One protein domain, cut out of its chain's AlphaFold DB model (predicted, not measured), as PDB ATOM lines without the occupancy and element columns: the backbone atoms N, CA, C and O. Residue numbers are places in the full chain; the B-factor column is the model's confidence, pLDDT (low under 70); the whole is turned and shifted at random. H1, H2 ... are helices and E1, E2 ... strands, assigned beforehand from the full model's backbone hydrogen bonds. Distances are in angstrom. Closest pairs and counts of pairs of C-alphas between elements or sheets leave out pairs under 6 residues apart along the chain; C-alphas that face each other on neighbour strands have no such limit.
ATOM      1  N   PRO A   4      51.336 116.782 163.211       83.75
ATOM      2  CA  PRO A   4      51.253 115.717 164.198       83.75
ATOM      3  C   PRO A   4      49.786 115.439 164.527       83.75
ATOM      4  O   PRO A   4      48.982 116.363 164.647       83.75
ATOM      5  N   THR A   5      49.424 114.168 164.662       84.75
ATOM      6  CA  THR A   5      48.029 113.762 164.876       84.75
ATOM      7  C   THR A   5      47.851 113.210 166.280       84.75
ATOM      8  O   THR A   5      48.550 112.279 166.677       84.75
ATOM      9  N   LEU A   6      46.900 113.762 167.031       86.56
ATOM     10  CA  LEU A   6      46.499 113.215 168.322       86.56
ATOM     11  C   LEU A   6      45.421 112.155 168.105       86.56
ATOM     12  O   LEU A   6      44.309 112.473 167.689       86.56
ATOM     13  N   LEU A   7      45.737 110.904 168.417       84.06
ATOM     14  CA  LEU A   7      44.801 109.792 168.394       84.06
ATOM     15  C   LEU A   7      44.271 109.532 169.806       84.06
ATOM     16  O   LEU A   7      44.980 109.057 170.694       84.06
ATOM     17  N   MET A   8      42.997 109.846 170.010       81.19
ATOM     18  CA  MET A   8      42.317 109.652 171.282       81.19
ATOM     19  C   MET A   8      41.515 108.358 171.244       81.19
ATOM     20  O   MET A   8      40.525 108.244 170.517       81.19
ATOM     21  N   LEU A   9      41.942 107.386 172.039       77.19
ATOM     22  CA  LEU A   9      41.282 106.099 172.158       77.19
ATOM     23  C   LEU A   9      40.223 106.152 173.253       77.19
ATOM     24  O   LEU A   9      40.473 106.551 174.392       77.19
ATOM     25  N   THR A  10      39.029 105.722 172.883       70.19
ATOM     26  CA  THR A  10      37.880 105.576 173.764       70.19
ATOM     27  C   THR A  10      37.540 104.089 173.863       70.19
ATOM     28  O   THR A  10      37.562 103.401 172.839       70.19
ATOM     29  N   PRO A  11      37.307 103.540 175.064       64.06
ATOM     30  CA  PRO A  11      37.010 102.127 175.192       64.06
ATOM     31  C   PRO A  11      35.707 101.806 174.468       64.06
ATOM     32  O   PRO A  11      34.713 102.522 174.588       64.06
ATOM     33  N   ALA A  12      35.747 100.734 173.684       60.94
ATOM     34  CA  ALA A  12      34.578 100.221 172.992       60.94
ATOM     35  C   ALA A  12      33.630  99.558 173.996       60.94
ATOM     36  O   ALA A  12      34.069  98.994 175.004       60.94
ATOM     37  N   ARG A  13      32.327  99.614 173.725       58.69
ATOM     38  CA  ARG A  13      31.362  98.773 174.420       58.69
ATOM     39  C   ARG A  13      31.523  97.347 173.906       58.69
ATOM     40  O   ARG A  13      31.582  97.115 172.702       58.69
ATOM     41  N   ASP A  14      31.488  96.374 174.810       56.09
ATOM     42  CA  ASP A  14      31.458  94.957 174.419       56.09
ATOM     43  C   ASP A  14      30.146  94.583 173.697       56.09
ATOM     44  O   ASP A  14      30.094  93.607 172.946       56.09
ATOM     45  N   ARG A  15      29.067  95.355 173.918       55.47
ATOM     46  CA  ARG A  15      27.770  95.260 173.223       55.47
ATOM     47  C   ARG A  15      27.136  96.645 173.080       55.47
ATOM     48  O   ARG A  15      27.190  97.427 174.024       55.47
ATOM     49  N   ALA A  16      26.462  96.911 171.956       60.31
ATOM     50  CA  ALA A  16      25.791  98.192 171.686       60.31
ATOM     51  C   ALA A  16      24.820  98.620 172.812       60.31
ATOM     52  O   ALA A  16      24.827  99.781 173.227       60.31
ATOM     53  N   ASP A  17      24.087  97.653 173.373       63.19
ATOM     54  CA  ASP A  17      23.124  97.846 174.470       63.19
ATOM     55  C   ASP A  17      23.724  97.618 175.873       63.19
ATOM     56  O   ASP A  17      23.010  97.603 176.876       63.19
ATOM     57  N   GLY A  18      25.037  97.392 175.962       57.88
ATOM     58  CA  GLY A  18      25.739  97.209 177.228       57.88
ATOM     59  C   GLY A  18      25.925  98.527 177.989       57.88
ATOM     60  O   GLY A  18      25.913  99.605 177.380       57.88
ATOM     61  N   PRO A  19      26.128  98.468 179.320       59.72
ATOM     62  CA  PRO A  19      26.529  99.647 180.076       59.72
ATOM     63  C   PRO A  19      27.830 100.224 179.492       59.72
ATOM     64  O   PRO A  19      28.641  99.468 178.944       59.72
ATOM     65  N   PRO A  20      28.045 101.550 179.586       60.44
ATOM     66  CA  PRO A  20      29.302 102.135 179.151       60.44
ATOM     67  C   PRO A  20      30.462 101.457 179.896       60.44
ATOM     68  O   PRO A  20      30.317 101.138 181.083       60.44
ATOM     69  N   PRO A  21      31.596 101.214 179.218       62.81
ATOM     70  CA  PRO A  21      32.766 100.654 179.873       62.81
ATOM     71  C   PRO A  21      33.192 101.566 181.031       62.81
ATOM     72  O   PRO A  21      32.942 102.779 180.983       62.81
ATOM     73  N   PRO A  22      33.815 101.006 182.081       62.19
ATOM     74  CA  PRO A  22      34.285 101.804 183.199       62.19
ATOM     75  C   PRO A  22      35.189 102.927 182.693       62.19
ATOM     76  O   PRO A  22      35.976 102.750 181.757       62.19
ATOM     77  N   LEU A  23      35.052 104.096 183.319       59.28
ATOM     78  CA  LEU A  23      35.928 105.221 183.038       59.28
ATOM     79  C   LEU A  23      37.383 104.783 183.266       59.28
ATOM     80  O   LEU A  23      37.665 104.108 184.261       59.28
ATOM     81  N   PRO A  24      38.312 105.146 182.365       66.44
ATOM     82  CA  PRO A  24      39.725 104.960 182.621       66.44
ATOM     83  C   PRO A  24      40.136 105.772 183.855       66.44
ATOM     84  O   PRO A  24      39.399 106.629 184.344       66.44
ATOM     85  N   SER A  25      41.344 105.500 184.341       75.88
ATOM     86  CA  SER A  25      41.968 106.254 185.427       75.88
ATOM     87  C   SER A  25      41.827 107.769 185.228       75.88
ATOM     88  O   SER A  25      42.128 108.278 184.144       75.88
ATOM     89  N   THR A  26      41.419 108.496 186.276       79.12
ATOM     90  CA  THR A  26      41.302 109.966 186.256       79.12
ATOM     91  C   THR A  26      42.591 110.623 185.764       79.12
ATOM     92  O   THR A  26      42.542 111.502 184.913       79.12
ATOM     93  N   ALA A  27      43.754 110.124 186.196       82.38
ATOM     94  CA  ALA A  27      45.046 110.643 185.753       82.38
ATOM     95  C   ALA A  27      45.254 110.477 184.234       82.38
ATOM     96  O   ALA A  27      45.685 111.407 183.558       82.38
ATOM     97  N   ALA A  28      44.878 109.328 183.663       80.88
ATOM     98  CA  ALA A  28      44.950 109.112 182.216       80.88
ATOM     99  C   ALA A  28      44.015 110.062 181.444       80.88
ATOM    100  O   ALA A  28      44.343 110.511 180.343       80.88
ATOM    101  N   MET A  29      42.866 110.404 182.031       80.31
ATOM    102  CA  MET A  29      41.941 111.379 181.456       80.31
ATOM    103  C   MET A  29      42.483 112.808 181.504       80.31
ATOM    104  O   MET A  29      42.347 113.530 180.515       80.31
ATOM    105  N   ASP A  30      43.142 113.201 182.592       83.69
ATOM    106  CA  ASP A  30      43.772 114.520 182.717       83.69
ATOM    107  C   ASP A  30      44.919 114.693 181.709       83.69
ATOM    108  O   ASP A  30      45.048 115.739 181.060       83.69
ATOM    109  N   HIS A  31      45.712 113.640 181.487       86.25
ATOM    110  CA  HIS A  31      46.735 113.618 180.438       86.25
ATOM    111  C   HIS A  31      46.122 113.782 179.037       86.25
ATOM    112  O   HIS A  31      46.600 114.592 178.236       86.25
ATOM    113  N   ALA A  32      45.028 113.068 178.750       83.94
ATOM    114  CA  ALA A  32      44.312 113.174 177.480       83.94
ATOM    115  C   ALA A  32      43.717 114.574 177.261       83.94
ATOM    116  O   ALA A  32      43.786 115.108 176.151       83.94
ATOM    117  N   ALA A  33      43.167 115.192 178.310       83.69
ATOM    118  CA  ALA A  33      42.656 116.559 178.266       83.69
ATOM    119  C   ALA A  33      43.777 117.577 177.999       83.69
ATOM    120  O   ALA A  33      43.607 118.473 177.170       83.69
ATOM    121  N   THR A  34      44.937 117.399 178.637       88.75
ATOM    122  CA  THR A  34      46.121 118.254 178.450       88.75
ATOM    123  C   THR A  34      46.635 118.193 177.008       88.75
ATOM    124  O   THR A  34      46.836 119.232 176.376       88.75
ATOM    125  N   LEU A  35      46.783 116.988 176.447       88.44
ATOM    126  CA  LEU A  35      47.183 116.799 175.047       88.44
ATOM    127  C   LEU A  35      46.165 117.411 174.078       88.44
ATOM    128  O   LEU A  35      46.543 118.102 173.134       88.44
ATOM    129  N   LEU A  36      44.870 117.210 174.325       85.88
ATOM    130  CA  LEU A  36      43.815 117.756 173.475       85.88
ATOM    131  C   LEU A  36      43.796 119.286 173.473       85.88
ATOM    132  O   LEU A  36      43.659 119.896 172.412       85.88
ATOM    133  N   ALA A  37      43.929 119.909 174.646       84.94
ATOM    134  CA  ALA A  37      44.001 121.360 174.760       84.94
ATOM    135  C   ALA A  37      45.184 121.916 173.952       84.94
ATOM    136  O   ALA A  37      45.018 122.884 173.210       84.94
ATOM    137  N   HIS A  38      46.343 121.255 174.031       87.94
ATOM    138  CA  HIS A  38      47.527 121.622 173.262       87.94
ATOM    139  C   HIS A  38      47.294 121.509 171.748       87.94
ATOM    140  O   HIS A  38      47.486 122.484 171.024       87.94
ATOM    141  N   TRP A  39      46.806 120.364 171.258       87.94
ATOM    142  CA  TRP A  39      46.554 120.165 169.824       87.94
ATOM    143  C   TRP A  39      45.574 121.185 169.250       87.94
ATOM    144  O   TRP A  39      45.801 121.736 168.172       87.94
ATOM    145  N   ARG A  40      44.509 121.493 169.998       84.12
ATOM    146  CA  ARG A  40      43.519 122.497 169.596       84.12
ATOM    147  C   ARG A  40      44.090 123.906 169.552       84.12
ATOM    148  O   ARG A  40      43.784 124.634 168.613       84.12
ATOM    149  N   ALA A  41      44.924 124.283 170.521       84.94
ATOM    150  CA  ALA A  41      45.585 125.587 170.519       84.94
ATOM    151  C   ALA A  41      46.469 125.791 169.274       84.94
ATOM    152  O   ALA A  41      46.621 126.917 168.807       84.94
ATOM    153  N   HIS A  42      46.998 124.702 168.710       84.62
ATOM    154  CA  HIS A  42      47.810 124.713 167.496       84.62
ATOM    155  C   HIS A  42      47.032 124.437 166.194       84.62
ATOM    156  O   HIS A  42      47.622 124.486 165.113       84.62
ATOM    157  N   GLY A  43      45.726 124.152 166.263       80.38
ATOM    158  CA  GLY A  43      44.926 123.773 165.091       80.38
ATOM    159  C   GLY A  43      45.423 122.490 164.411       80.38
ATOM    160  O   GLY A  43      45.369 122.369 163.183       80.38
ATOM    161  N   TRP A  44      45.986 121.566 165.194       83.75
ATOM    162  CA  TRP A  44      46.526 120.303 164.698       83.75
ATOM    163  C   TRP A  44      45.477 119.184 164.672       83.75
ATOM    164  O   TRP A  44      44.538 119.212 165.468       83.75
ATOM    165  N   PRO A  45      45.658 118.172 163.801       81.81
ATOM    166  CA  PRO A  45      44.748 117.046 163.674       81.81
ATOM    167  C   PRO A  45      44.495 116.273 164.973       81.81
ATOM    168  O   PRO A  45      45.424 115.858 165.666       81.81
ATOM    169  N   VAL A  46      43.228 116.004 165.257       80.44
ATOM    170  CA  VAL A  46      42.737 115.199 166.379       80.44
ATOM    171  C   VAL A  46      41.788 114.158 165.810       80.44
ATOM    172  O   VAL A  46      40.802 114.480 165.160       80.44
ATOM    173  N   THR A  47      42.056 112.885 166.066       77.44
ATOM    174  CA  THR A  47      41.187 111.787 165.640       77.44
ATOM    175  C   THR A  47      40.767 110.965 166.847       77.44
ATOM    176  O   THR A  47      41.581 110.653 167.714       77.44
ATOM    177  N   ARG A  48      39.483 110.608 166.919       71.75
ATOM    178  CA  ARG A  48      38.937 109.723 167.955       71.75
ATOM    179  C   ARG A  48      38.650 108.355 167.385       71.75
ATOM    180  O   ARG A  48      38.038 108.261 166.327       71.75
ATOM    181  N   PHE A  49      39.032 107.321 168.121       69.94
ATOM    182  CA  PHE A  49      38.682 105.941 167.806       69.94
ATOM    183  C   PHE A  49      38.020 105.266 169.005       69.94
ATOM    184  O   PHE A  49      38.497 105.382 170.135       69.94
ATOM    185  N   GLY A  50      36.929 104.552 168.736       63.75
ATOM    186  CA  GLY A  50      36.107 103.838 169.714       63.75
ATOM    187  C   GLY A  50      34.627 104.181 169.571       63.75
ATOM    188  O   GLY A  50      34.251 104.974 168.703       63.75
ATOM    189  N   ASP A  51      33.787 103.560 170.399       55.06
ATOM    190  CA  ASP A  51      32.362 103.881 170.417       55.06
ATOM    191  C   ASP A  51      32.174 105.322 170.879       55.06
ATOM    192  O   ASP A  51      32.814 105.770 171.834       55.06
ATOM    193  N   ALA A  52      31.277 106.047 170.209       50.12
ATOM    194  CA  ALA A  52      30.843 107.358 170.658       50.12
ATOM    195  C   ALA A  52      30.248 107.205 172.063       50.12
ATOM    196  O   ALA A  52      29.078 106.855 172.232       50.12
ATOM    197  N   ALA A  53      31.066 107.424 173.093       48.03
ATOM    198  CA  ALA A  53      30.549 107.598 174.432       48.03
ATOM    199  C   ALA A  53      29.506 108.720 174.354       48.03
ATOM    200  O   ALA A  53      29.792 109.749 173.728       48.03
ATOM    201  N   PRO A  54      28.298 108.521 174.912       47.28
ATOM    202  CA  PRO A  54      27.280 109.558 174.899       47.28
ATOM    203  C   PRO A  54      27.876 110.858 175.436       47.28
ATOM    204  O   PRO A  54      28.766 110.831 176.289       47.28
ATOM    205  N   GLU A  55      27.435 111.989 174.894       44.72
ATOM    206  CA  GLU A  55      27.954 113.306 175.258       44.72
ATOM    207  C   GLU A  55      27.963 113.455 176.795       44.72
ATOM    208  O   GLU A  55      26.939 113.275 177.451       44.72
ATOM    209  N   GLY A  56      29.144 113.677 177.386       45.81
ATOM    210  CA  GLY A  56      29.337 113.740 178.843       45.81
ATOM    211  C   GLY A  56      29.763 112.439 179.545       45.81
ATOM    212  O   GLY A  56      30.224 112.510 180.680       45.81
ATOM    213  N   ALA A  57      29.704 111.270 178.894       46.62
ATOM    214  CA  ALA A  57      30.207 110.009 179.457       46.62
ATOM    215  C   ALA A  57      31.739 109.895 179.408       46.62
ATOM    216  O   ALA A  57      32.315 109.169 180.207       46.62
ATOM    217  N   TRP A  58      32.404 110.660 178.539       51.75
ATOM    218  CA  TRP A  58      33.808 111.034 178.713       51.75
ATOM    219  C   TRP A  58      33.921 112.554 178.693       51.75
ATOM    220  O   TRP A  58      33.528 113.159 177.694       51.75
ATOM    221  N   PRO A  59      34.523 113.199 179.710       50.78
ATOM    222  CA  PRO A  59      34.776 114.642 179.727       50.78
ATOM    223  C   PRO A  59      35.908 115.048 178.769       50.78
ATOM    224  O   PRO A  59      36.589 116.050 178.965       50.78
ATOM    225  N   VAL A  60      36.123 114.274 177.707       47.00
ATOM    226  CA  VAL A  60      37.052 114.604 176.643       47.00
ATOM    227  C   VAL A  60      36.206 115.154 175.482       47.00
ATOM    228  O   VAL A  60      35.448 114.387 174.886       47.00
ATOM    229  N   PRO A  61      36.328 116.429 175.081       50.31
ATOM    230  CA  PRO A  61      35.460 117.033 174.060       50.31
ATOM    231  C   PRO A  61      35.696 116.518 172.627       50.31
ATOM    232  O   PRO A  61      36.841 116.438 172.191       50.31
ATOM    233  N   ALA A  62      34.617 116.224 171.883       49.72
ATOM    234  CA  ALA A  62      34.619 115.627 170.532       49.72
ATOM    235  C   ALA A  62      35.639 116.238 169.554       49.72
ATOM    236  O   ALA A  62      35.739 117.460 169.435       49.72
ATOM    237  N   ALA A  63      36.386 115.376 168.856       49.44
ATOM    238  CA  ALA A  63      37.142 115.759 167.667       49.44
ATOM    239  C   ALA A  63      36.154 116.132 166.557       49.44
ATOM    240  O   ALA A  63      35.108 115.490 166.420       49.44
ATOM    241  N   ARG A  64      36.457 117.182 165.801       51.62
ATOM    242  CA  ARG A  64      35.622 117.650 164.699       51.62
ATOM    243  C   ARG A  64      36.094 117.027 163.379       51.62
ATOM    244  O   ARG A  64      37.271 116.710 163.251       51.62
ATOM    245  N   PRO A  65      35.223 116.835 162.376       42.06
ATOM    246  CA  PRO A  65      35.611 116.221 161.100       42.06
ATOM    247  C   PRO A  65      36.779 116.923 160.387       42.06
ATOM    248  O   PRO A  65      37.591 116.268 159.730       42.06
ATOM    249  N   GLU A  66      36.889 118.246 160.531       54.88
ATOM    250  CA  GLU A  66      38.003 119.050 160.021       54.88
ATOM    251  C   GLU A  66      39.369 118.667 160.616       54.88
ATOM    252  O   GLU A  66      40.390 118.865 159.959       54.88
ATOM    253  N   ASP A  67      39.387 118.021 161.784       50.50
ATOM    254  CA  ASP A  67      40.590 117.615 162.505       50.50
ATOM    255  C   ASP A  67      41.304 116.404 161.856       50.50
ATOM    256  O   ASP A  67      42.324 115.960 162.365       50.50
ATOM    257  N   SER A  68      40.808 115.838 160.746       49.06
ATOM    258  CA  SER A  68      41.361 114.616 160.115       49.06
ATOM    259  C   SER A  68      42.037 114.831 158.753       49.06
ATOM    260  O   SER A  68      42.761 113.960 158.274       49.06
ATOM    261  N   ARG A  69      41.821 115.986 158.108       50.31
ATOM    262  CA  ARG A  69      42.138 116.190 156.679       50.31
ATOM    263  C   ARG A  69      43.628 116.382 156.351       50.31
ATOM    264  O   ARG A  69      43.986 116.270 155.186       50.31
ATOM    265  N   ASP A  70      44.474 116.597 157.361       54.38
ATOM    266  CA  ASP A  70      45.916 116.882 157.216       54.38
ATOM    267  C   ASP A  70      46.817 115.892 157.992       54.38
ATOM    268  O   ASP A  70      47.943 116.225 158.379       54.38
ATOM    269  N   ALA A  71      46.314 114.687 158.281       55.22
ATOM    270  CA  ALA A  71      47.072 113.664 158.997       55.22
ATOM    271  C   ALA A  71      48.247 113.139 158.145       55.22
ATOM    272  O   ALA A  71      48.097 112.855 156.958       55.22
ATOM    273  N   GLY A  72      49.427 113.013 158.753       57.00
ATOM    274  CA  GLY A  72      50.639 112.540 158.068       57.00
ATOM    275  C   GLY A  72      51.941 112.742 158.845       57.00
ATOM    276  O   GLY A  72      53.007 112.386 158.345       57.00
ATOM    277  N   GLY A  73      51.881 113.369 160.026       68.81
ATOM    278  CA  GLY A  73      52.998 113.492 160.965       68.81
ATOM    279  C   GLY A  73      53.000 112.398 162.037       68.81
ATOM    280  O   GLY A  73      52.232 111.440 161.941       68.81
ATOM    281  N   PRO A  74      53.844 112.535 163.076       70.19
ATOM    282  CA  PRO A  74      53.879 111.585 164.184       70.19
ATOM    283  C   PRO A  74      52.512 111.461 164.867       70.19
ATOM    284  O   PRO A  74      51.769 112.442 164.984       70.19
ATOM    285  N   ILE A  75      52.192 110.248 165.319       81.88
ATOM    286  CA  ILE A  75      50.922 109.922 165.975       81.88
ATOM    287  C   ILE A  75      51.143 109.929 167.484       81.88
ATOM    288  O   ILE A  75      52.059 109.273 167.966       81.88
ATOM    289  N   VAL A  76      50.300 110.624 168.241       82.38
ATOM    290  CA  VAL A  76      50.313 110.589 169.711       82.38
ATOM    291  C   VAL A  76      49.082 109.844 170.210       82.38
ATOM    292  O   VAL A  76      47.964 110.252 169.919       82.38
ATOM    293  N   LEU A  77      49.276 108.762 170.963       82.56
ATOM    294  CA  LEU A  77      48.206 107.960 171.557       82.56
ATOM    295  C   LEU A  77      47.847 108.469 172.954       82.56
ATOM    296  O   LEU A  77      48.720 108.662 173.798       82.56
ATOM    297  N   THR A  78      46.554 108.621 173.235       79.19
ATOM    298  CA  THR A  78      46.061 108.949 174.581       79.19
ATOM    299  C   THR A  78      44.620 108.470 174.802       79.19
ATOM    300  O   THR A  78      44.008 107.904 173.898       79.19
ATOM    301  N   GLY A  79      44.061 108.697 175.993       74.81
ATOM    302  CA  GLY A  79      42.727 108.239 176.397       74.81
ATOM    303  C   GLY A  79      42.787 106.896 177.126       74.81
ATOM    304  O   GLY A  79      43.712 106.669 177.904       74.81
ATOM    305  N   ALA A  80      41.833 105.990 176.887       66.56
ATOM    306  CA  ALA A  80      41.923 104.636 177.446       66.56
ATOM    307  C   ALA A  80      42.782 103.733 176.560       66.56
ATOM    308  O   ALA A  80      42.319 102.818 175.873       66.56
ATOM    309  N   LEU A  81      44.073 104.029 176.565       73.62
ATOM    310  CA  LEU A  81      45.063 103.217 175.893       73.62
ATOM    311  C   LEU A  81      45.160 101.843 176.577       73.62
ATOM    312  O   LEU A  81      45.679 101.717 177.680       73.62
ATOM    313  N   SER A  82      44.669 100.792 175.920       77.38
ATOM    314  CA  SER A  82      44.905  99.420 176.383       77.38
ATOM    315  C   SER A  82      46.279  98.917 175.938       77.38
ATOM    316  O   SER A  82      46.811  99.359 174.918       77.38
ATOM    317  N   ALA A  83      46.810  97.918 176.649       83.06
ATOM    318  CA  ALA A  83      48.007  97.174 176.248       83.06
ATOM    319  C   ALA A  83      47.938  96.705 174.781       83.06
ATOM    320  O   ALA A  83      48.865  96.912 174.001       83.06
ATOM    321  N   LYS A  84      46.790  96.144 174.379       83.12
ATOM    322  CA  LYS A  84      46.545  95.700 173.003       83.12
ATOM    323  C   LYS A  84      46.579  96.864 172.014       83.12
ATOM    324  O   LYS A  84      47.215  96.753 170.971       83.12
ATOM    325  N   ALA A  85      45.901  97.967 172.327       81.81
ATOM    326  CA  ALA A  85      45.852  99.122 171.438       81.81
ATOM    327  C   ALA A  85      47.233  99.764 171.249       81.81
ATOM    328  O   ALA A  85      47.555 100.174 170.136       81.81
ATOM    329  N   LEU A  86      48.060  99.795 172.297       86.94
ATOM    330  CA  LEU A  86      49.444 100.257 172.215       86.94
ATOM    331  C   LEU A  86      50.270  99.392 171.253       86.94
ATOM    332  O   LEU A  86      50.872  99.928 170.327       86.94
ATOM    333  N   VAL A  87      50.266  98.068 171.443       88.62
ATOM    334  CA  VAL A  87      51.067  97.138 170.625       88.62
ATOM    335  C   VAL A  87      50.623  97.159 169.163       88.62
ATOM    336  O   VAL A  87      51.458  97.336 168.283       88.62
ATOM    337  N   VAL A  88      49.316  97.066 168.899       86.19
ATOM    338  CA  VAL A  88      48.782  97.088 167.525       86.19
ATOM    339  C   VAL A  88      49.114  98.407 166.826       86.19
ATOM    340  O   VAL A  88      49.521  98.409 165.669       86.19
ATOM    341  N   SER A  89      48.987  99.538 167.525       85.75
ATOM    342  CA  SER A  89      49.334 100.839 166.943       85.75
ATOM    343  C   SER A  89      50.828 100.941 166.635       85.75
ATOM    344  O   SER A  89      51.197 101.472 165.591       85.75
ATOM    345  N   ALA A  90      51.688 100.422 167.517       86.50
ATOM    346  CA  ALA A  90      53.133 100.406 167.312       86.50
ATOM    347  C   ALA A  90      53.547  99.492 166.146       86.50
ATOM    348  O   ALA A  90      54.451  99.839 165.389       86.50
ATOM    349  N   GLU A  91      52.877  98.353 165.973       87.06
ATOM    350  CA  GLU A  91      53.098  97.436 164.854       87.06
ATOM    351  C   GLU A  91      52.705  98.073 163.515       87.06
ATOM    352  O   GLU A  91      53.534  98.138 162.607       87.06
ATOM    353  N   ILE A  92      51.491  98.631 163.421       81.88
ATOM    354  CA  ILE A  92      51.012  99.330 162.218       81.88
ATOM    355  C   ILE A  92      51.928 100.511 161.886       81.88
ATOM    356  O   ILE A  92      52.316 100.707 160.737       81.88
ATOM    357  N   ALA A  93      52.313 101.306 162.885       82.31
ATOM    358  CA  ALA A  93      53.190 102.447 162.659       82.31
ATOM    359  C   ALA A  93      54.572 102.030 162.147       82.31
ATOM    360  O   ALA A  93      55.101 102.686 161.252       82.31
ATOM    361  N   ARG A  94      55.119 100.906 162.629       83.75
ATOM    362  CA  ARG A  94      56.365 100.337 162.099       83.75
ATOM    363  C   ARG A  94      56.238  99.998 160.613       83.75
ATOM    364  O   ARG A  94      57.135 100.340 159.849       83.75
ATOM    365  N   GLU A  95      55.143  99.360 160.202       84.12
ATOM    366  CA  GLU A  95      54.890  99.029 158.788       84.12
ATOM    367  C   GLU A  95      54.760 100.276 157.906       84.12
ATOM    368  O   GLU A  95      55.190 100.275 156.755       84.12
ATOM    369  N   LEU A  96      54.210 101.356 158.463       79.00
ATOM    370  CA  LEU A  96      54.011 102.628 157.769       79.00
ATOM    371  C   LEU A  96      55.217 103.581 157.857       79.00
ATOM    372  O   LEU A  96      55.159 104.677 157.302       79.00
ATOM    373  N   GLY A  97      56.297 103.202 158.552       80.44
ATOM    374  CA  GLY A  97      57.454 104.076 158.781       80.44
ATOM    375  C   GLY A  97      57.134 105.316 159.629       80.44
ATOM    376  O   GLY A  97      57.772 106.355 159.472       80.44
ATOM    377  N   LEU A  98      56.129 105.222 160.501       81.69
ATOM    378  CA  LEU A  98      55.669 106.291 161.385       81.69
ATOM    379  C   LEU A  98      56.149 106.066 162.820       81.69
ATOM    380  O   LEU A  98      56.340 104.936 163.262       81.69
ATOM    381  N   THR A  99      56.258 107.154 163.579       84.62
ATOM    382  CA  THR A  99      56.503 107.112 165.025       84.62
ATOM    383  C   THR A  99      55.190 107.244 165.785       84.62
ATOM    384  O   THR A  99      54.398 108.153 165.514       84.62
ATOM    385  N   VAL A 100      54.994 106.375 166.777       87.75
ATOM    386  CA  VAL A 100      53.877 106.438 167.723       87.75
ATOM    387  C   VAL A 100      54.389 106.884 169.082       87.75
ATOM    388  O   VAL A 100      55.193 106.205 169.704       87.75
ATOM    389  N   TYR A 101      53.902 108.007 169.574       92.38
ATOM    390  CA  TYR A 101      54.180 108.485 170.917       92.38
ATOM    391  C   TYR A 101      53.117 107.991 171.883       92.38
ATOM    392  O   TYR A 101      51.923 108.087 171.598       92.38
ATOM    393  N   ALA A 102      53.543 107.510 173.045       91.88
ATOM    394  CA  ALA A 102      52.645 107.165 174.137       91.88
ATOM    395  C   ALA A 102      53.192 107.762 175.446       91.88
ATOM    396  O   ALA A 102      54.339 107.475 175.792       91.88
ATOM    397  N   PRO A 103      52.425 108.597 176.172       91.88
ATOM    398  CA  PRO A 103      52.939 109.236 177.377       91.88
ATOM    399  C   PRO A 103      53.152 108.217 178.494       91.88
ATOM    400  O   PRO A 103      52.206 107.517 178.863       91.88
ATOM    401  N   SER A 104      54.362 108.141 179.051       92.88
ATOM    402  CA  SER A 104      54.696 107.164 180.101       92.88
ATOM    403  C   SER A 104      53.757 107.263 181.303       92.88
ATOM    404  O   SER A 104      53.258 106.252 181.782       92.88
ATOM    405  N   GLU A 105      53.400 108.482 181.706       89.81
ATOM    406  CA  GLU A 105      52.495 108.741 182.828       89.81
ATOM    407  C   GLU A 105      51.075 108.222 182.551       89.81
ATOM    408  O   GLU A 105      50.344 107.847 183.466       89.81
ATOM    409  N   THR A 106      50.665 108.186 181.277       87.88
ATOM    410  CA  THR A 106      49.377 107.605 180.869       87.88
ATOM    411  C   THR A 106      49.410 106.084 180.959       87.88
ATOM    412  O   THR A 106      48.434 105.490 181.405       87.88
ATOM    413  N   LEU A 107      50.522 105.449 180.581       88.88
ATOM    414  CA  LEU A 107      50.682 103.996 180.694       88.88
ATOM    415  C   LEU A 107      50.684 103.554 182.158       88.88
ATOM    416  O   LEU A 107      49.975 102.606 182.498       88.88
ATOM    417  N   ASP A 108      51.402 104.279 183.018       89.25
ATOM    418  CA  ASP A 108      51.451 104.014 184.457       89.25
ATOM    419  C   ASP A 108      50.064 104.162 185.093       89.25
ATOM    420  O   ASP A 108      49.602 103.280 185.817       89.25
ATOM    421  N   ALA A 109      49.343 105.240 184.756       86.00
ATOM    422  CA  ALA A 109      47.985 105.483 185.240       86.00
ATOM    423  C   ALA A 109      46.980 104.400 184.816       86.00
ATOM    424  O   ALA A 109      45.982 104.188 185.506       86.00
ATOM    425  N   LEU A 110      47.222 103.742 183.681       84.00
ATOM    426  CA  LEU A 110      46.387 102.666 183.144       84.00
ATOM    427  C   LEU A 110      46.878 101.271 183.556       84.00
ATOM    428  O   LEU A 110      46.232 100.283 183.209       84.00
ATOM    429  N   GLY A 111      47.993 101.179 184.288       87.50
ATOM    430  CA  GLY A 111      48.575  99.911 184.714       87.50
ATOM    431  C   GLY A 111      49.054  99.048 183.544       87.50
ATOM    432  O   GLY A 111      48.922  97.826 183.599       87.50
ATOM    433  N   VAL A 112      49.566  99.661 182.469       87.69
ATOM    434  CA  VAL A 112      50.129  98.918 181.333       87.69
ATOM    435  C   VAL A 112      51.399  98.187 181.791       87.69
ATOM    436  O   VAL A 112      52.321  98.836 182.281       87.69
ATOM    437  N   PRO A 113      51.478  96.854 181.629       91.19
ATOM    438  CA  PRO A 113      52.648  96.088 182.047       91.19
ATOM    439  C   PRO A 113      53.950  96.522 181.355       91.19
ATOM    440  O   PRO A 113      53.957  96.922 180.187       91.19
ATOM    441  N   ALA A 114      55.071  96.423 182.074       91.19
ATOM    442  CA  ALA A 114      56.376  96.867 181.580       91.19
ATOM    443  C   ALA A 114      56.863  96.071 180.356       91.19
ATOM    444  O   ALA A 114      57.439  96.653 179.441       91.19
ATOM    445  N   ASP A 115      56.580  94.770 180.308       94.19
ATOM    446  CA  ASP A 115      56.862  93.883 179.173       94.19
ATOM    447  C   ASP A 115      56.075  94.291 177.918       94.19
ATOM    448  O   ASP A 115      56.624  94.313 176.816       94.19
ATOM    449  N   VAL A 116      54.816  94.712 178.074       92.25
ATOM    450  CA  VAL A 116      54.016  95.269 176.970       92.25
ATOM    451  C   VAL A 116      54.623  96.583 176.477       92.25
ATOM    452  O   VAL A 116      54.712  96.812 175.268       92.25
ATOM    453  N   ALA A 117      55.054  97.451 177.396       91.75
ATOM    454  CA  ALA A 117      55.703  98.709 177.044       91.75
ATOM    455  C   ALA A 117      57.032  98.474 176.303       91.75
ATOM    456  O   ALA A 117      57.304  99.140 175.305       91.75
ATOM    457  N   GLU A 118      57.851  97.512 176.737       94.44
ATOM    458  CA  GLU A 118      59.077  97.116 176.034       94.44
ATOM    459  C   GLU A 118      58.801  96.518 174.654       94.44
ATOM    460  O   GLU A 118      59.453  96.908 173.683       94.44
ATOM    461  N   LEU A 119      57.795  95.648 174.538       94.75
ATOM    462  CA  LEU A 119      57.377  95.100 173.251       94.75
ATOM    463  C   LEU A 119      57.000  96.223 172.276       94.75
ATOM    464  O   LEU A 119      57.498  96.252 171.152       94.75
ATOM    465  N   ALA A 120      56.192  97.190 172.713       92.81
ATOM    466  CA  ALA A 120      55.813  98.329 171.883       92.81
ATOM    467  C   ALA A 120      57.025  99.202 171.491       92.81
ATOM    468  O   ALA A 120      57.113  99.640 170.340       92.81
ATOM    469  N   ARG A 121      57.988  99.423 172.407       93.88
ATOM    470  CA  ARG A 121      59.244 100.150 172.114       93.88
ATOM    471  C   ARG A 121      60.100  99.454 171.064       93.88
ATOM    472  O   ARG A 121      60.714 100.132 170.250       93.88
ATOM    473  N   SER A 122      60.129  98.120 171.061       94.88
ATOM    474  CA  SER A 122      60.863  97.342 170.052       94.88
ATOM    475  C   SER A 122      60.291  97.479 168.631       94.88
ATOM    476  O   SER A 122      60.928  97.064 167.663       94.88
ATOM    477  N   MET A 123      59.089  98.057 168.502       92.75
ATOM    478  CA  MET A 123      58.419  98.333 167.235       92.75
ATOM    479  C   MET A 123      58.616  99.803 166.833       92.75
ATOM    480  O   MET A 123      59.695 100.175 166.385       92.75
ATOM    481  N   ALA A 124      57.584 100.637 166.979       87.44
ATOM    482  CA  ALA A 124      57.622 102.059 166.637       87.44
ATOM    483  C   ALA A 124      57.113 102.974 167.765       87.44
ATOM    484  O   ALA A 124      56.872 104.163 167.533       87.44
ATOM    485  N   ALA A 125      56.930 102.445 168.984       92.19
ATOM    486  CA  ALA A 125      56.483 103.260 170.108       92.19
ATOM    487  C   ALA A 125      57.648 104.024 170.760       92.19
ATOM    488  O   ALA A 125      58.580 103.430 171.301       92.19
ATOM    489  N   ARG A 126      57.556 105.354 170.808       94.50
ATOM    490  CA  ARG A 126      58.320 106.209 171.724       94.50
ATOM    491  C   ARG A 126      57.493 106.441 172.982       94.50
ATOM    492  O   ARG A 126      56.548 107.228 172.989       94.50
ATOM    493  N   ILE A 127      57.857 105.728 174.044       94.25
ATOM    494  CA  ILE A 127      57.240 105.872 175.364       94.25
ATOM    495  C   ILE A 127      58.106 106.813 176.192       94.25
ATOM    496  O   ILE A 127      59.160 106.401 176.680       94.25
ATOM    497  N   VAL A 128      57.665 108.060 176.309       94.56
ATOM    498  CA  VAL A 128      58.402 109.165 176.937       94.56
ATOM    499  C   VAL A 128      57.441 110.046 177.749       94.56
ATOM    500  O   VAL A 128      56.229 109.959 177.530       94.56
ATOM    501  N   PRO A 129      57.940 110.893 178.666       94.31
ATOM    502  CA  PRO A 129      57.098 111.813 179.427       94.31
ATOM    503  C   PRO A 129      56.302 112.776 178.539       94.31
ATOM    504  O   PRO A 129      56.768 113.178 177.467       94.31
ATOM    505  N   LEU A 130      55.140 113.233 179.015       90.75
ATOM    506  CA  LEU A 130      54.298 114.228 178.326       90.75
ATOM    507  C   LEU A 130      55.086 115.464 177.870       90.75
ATOM    508  O   LEU A 130      54.909 115.951 176.752       90.75
ATOM    509  N   SER A 131      55.972 115.968 178.729       92.19
ATOM    510  CA  SER A 131      56.818 117.133 178.445       92.19
ATOM    511  C   SER A 131      57.754 116.907 177.256       92.19
ATOM    512  O   SER A 131      57.975 117.820 176.458       92.19
ATOM    513  N   GLU A 132      58.269 115.689 177.105       93.25
ATOM    514  CA  GLU A 132      59.139 115.311 175.998       93.25
ATOM    515  C   GLU A 132      58.355 115.153 174.695       93.25
ATOM    516  O   GLU A 132      58.810 115.638 173.661       93.25
ATOM    517  N   ILE A 133      57.137 114.600 174.748       91.12
ATOM    518  CA  ILE A 133      56.232 114.551 173.588       91.12
ATOM    519  C   ILE A 133      55.979 115.965 173.059       91.12
ATOM    520  O   ILE A 133      56.143 116.209 171.866       91.12
ATOM    521  N   PHE A 134      55.629 116.917 173.932       89.81
ATOM    522  CA  PHE A 134      55.407 118.304 173.510       89.81
ATOM    523  C   PHE A 134      56.643 118.920 172.852       89.81
ATOM    524  O   PHE A 134      56.520 119.619 171.846       89.81
ATOM    525  N   ARG A 135      57.835 118.650 173.395       89.06
ATOM    526  CA  ARG A 135      59.099 119.134 172.833       89.06
ATOM    527  C   ARG A 135      59.351 118.549 171.439       89.06
ATOM    528  O   ARG A 135      59.521 119.313 170.492       89.06
ATOM    529  N   GLU A 136      59.336 117.224 171.305       85.75
ATOM    530  CA  GLU A 136      59.670 116.530 170.052       85.75
ATOM    531  C   GLU A 136      58.647 116.798 168.945       85.75
ATOM    532  O   GLU A 136      59.009 117.016 167.785       85.75
ATOM    533  N   VAL A 137      57.360 116.848 169.292       82.06
ATOM    534  CA  VAL A 137      56.296 117.158 168.332       82.06
ATOM    535  C   VAL A 137      56.416 118.599 167.836       82.06
ATOM    536  O   VAL A 137      56.263 118.847 166.637       82.06
ATOM    537  N   ARG A 138      56.761 119.549 168.718       78.62
ATOM    538  CA  ARG A 138      57.017 120.938 168.318       78.62
ATOM    539  C   ARG A 138      58.250 121.051 167.428       78.62
ATOM    540  O   ARG A 138      58.191 121.744 166.422       78.62
ATOM    541  N   GLU A 139      59.349 120.380 167.764       76.56
ATOM    542  CA  GLU A 139      60.565 120.359 166.936       76.56
ATOM    543  C   GLU A 139      60.285 119.784 165.544       76.56
ATOM    544  O   GLU A 139      60.681 120.381 164.545       76.56
ATOM    545  N   THR A 140      59.516 118.697 165.463       66.75
ATOM    546  CA  THR A 140      59.097 118.093 164.189       66.75
ATOM    547  C   THR A 140      58.206 119.035 163.374       66.75
ATOM    548  O   THR A 140      58.315 119.084 162.153       66.75
ATOM    549  N   ALA A 141      57.349 119.821 164.030       63.62
ATOM    550  CA  ALA A 141      56.523 120.826 163.364       63.62
ATOM    551  C   ALA A 141      57.310 122.084 162.935       63.62
ATOM    552  O   ALA A 141      56.883 122.770 162.009       63.62
ATOM    553  N   VAL A 142      58.436 122.400 163.596       58.59
ATOM    554  CA  VAL A 142      59.244 123.615 163.363       58.59
ATOM    555  C   VAL A 142      60.419 123.385 162.404       58.59
ATOM    556  O   VAL A 142      60.700 124.269 161.606       58.59
ATOM    557  N   MET A 143      61.091 122.227 162.423       49.81
ATOM    558  CA  MET A 143      62.263 121.936 161.567       49.81
ATOM    559  C   MET A 143      61.945 121.748 160.071       49.81
ATOM    560  O   MET A 143      62.824 121.401 159.288       49.81
ATOM    561  N   VAL A 144      60.696 121.963 159.666       47.84
ATOM    562  CA  VAL A 144      60.245 121.869 158.268       47.84
ATOM    563  C   VAL A 144      59.775 123.242 157.744       47.84
ATOM    564  O   VAL A 144      59.121 123.302 156.703       47.84
TER     565      VAL A 144
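This is residues 4 to 144 of the 145 residues of an uncharacterized protein of uncultured Alphaproteobacteria bacterium (UniProt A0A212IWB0). A strongly twisted sheet of five parallel strands makes the core, sandwiched between two helices on each face, H1 and H6 over one and H3 and H5 over the other. The short H4 sits beside the strands, H2 only grazes the sheet, and the long link of residues 10 to 25 reaches away from this body to one end of the longest axis. The printed part has 141 residues with six named helices and five named strands, in the order E1 H1 E2 H2 E3 H3 E4 H4 H5 E5 H6, and the class is mixed, helices and strands. The sheet's order is E2 E1 E3 E4 E5. The whole is compact, with a radius of gyration of the C-alphas of 14.4 A and spans of 47 by 36 by 26 A.

The longest strand is E3, residues 71 to 79, 18.7 A from first to last C-alpha; it bends by 87 degrees at residue 74. E1, residues 4 to 9, is 16.0 A long and begins at C-alpha 4, (51.253, 115.717, 164.198). The other strands have four residues each: E2, residues 46 to 49, E4, residues 100 to 103, and E5, residues 125 to 128. The longest helix is H1, residues 26 to 41, 22.6 A, beginning at C-alpha 26, (41.302, 109.966, 186.256). H3, residues 83 to 95, is 18.9 A long, and H6, residues 130 to 142, is 18.3 A and ends at C-alpha 142, (59.244, 123.615, 163.363). The shorter helices are H2, residues 65 to 68, H4, residues 104 to 109, and H5, residues 114 to 121.

In the sheet, E1 and E3 are parallel, with N 7 and O 76 at 2.8 A. E2, an edge strand, is parallel to E1, with N 47 and O 6 at 2.8 A. E4 is parallel to E3, with N 101 and O 75 at 2.8 A, and E5, the other edge strand, is parallel to E4, with N 126 and O 100 at 2.7 A; these N and O pairs are within hydrogen-bond range. The sheet has helices on both faces, which makes three layers. H1 lies over E1 and E3 at a height over the sheet of 8.8 A, and the C-alphas of Ala 32 and Gly 79 are its closest to E3, 5.3 A. On the same face H6 lies over E3 and E4 at a height of 9.3 A; its closest C-alphas to E4 are those of Leu 130 and Pro 103, 5.3 A. On the opposite face H3 lies over E4 at a height of 9.0 A, its Ala 90 closest to Val 100, C-alphas 6.1 A apart. H5, on the same face as H3, lies only just over E5, with 3 of its C-alphas falling on it. H3 and H5 touch at a shallow tilt of 19 degrees, the same way; their closest C-alphas are those of Val 87 and Ala 120, 5.1 A. H4 stands only just at the sheet's level, at a height of 3.8 A. H1 touches H4 with residues 27 to 31 alone, at a steep tilt of 40 degrees, opposite ways; the C-alphas of Ala 28 and Thr 106 are closest, 4.9 A. H2 only grazes the sheet with residues 65 to 68. Three strand-helix-strand units, each two parallel neighbour strands with helices between, have right-handed crossovers: E1, H1, E2; E3, H3, E4; and E4, H4 and H5, E5. Every O i to N i+4 pair is within hydrogen-bond range in H1, H3, H4, H5 and H6, while H2 is too short for one.

The two C-alphas farthest apart are those of Asp 17 and Met 143, 47.7 A. The printed part has no cut. The links E1 to H1, of 16 residues, and E2 to H2, of 15, are long; the others are tight. The mean pLDDT of the printed part is 76.0, and residues 11 to 24, 49 to 73, 80 and 140 to 144 are under 70.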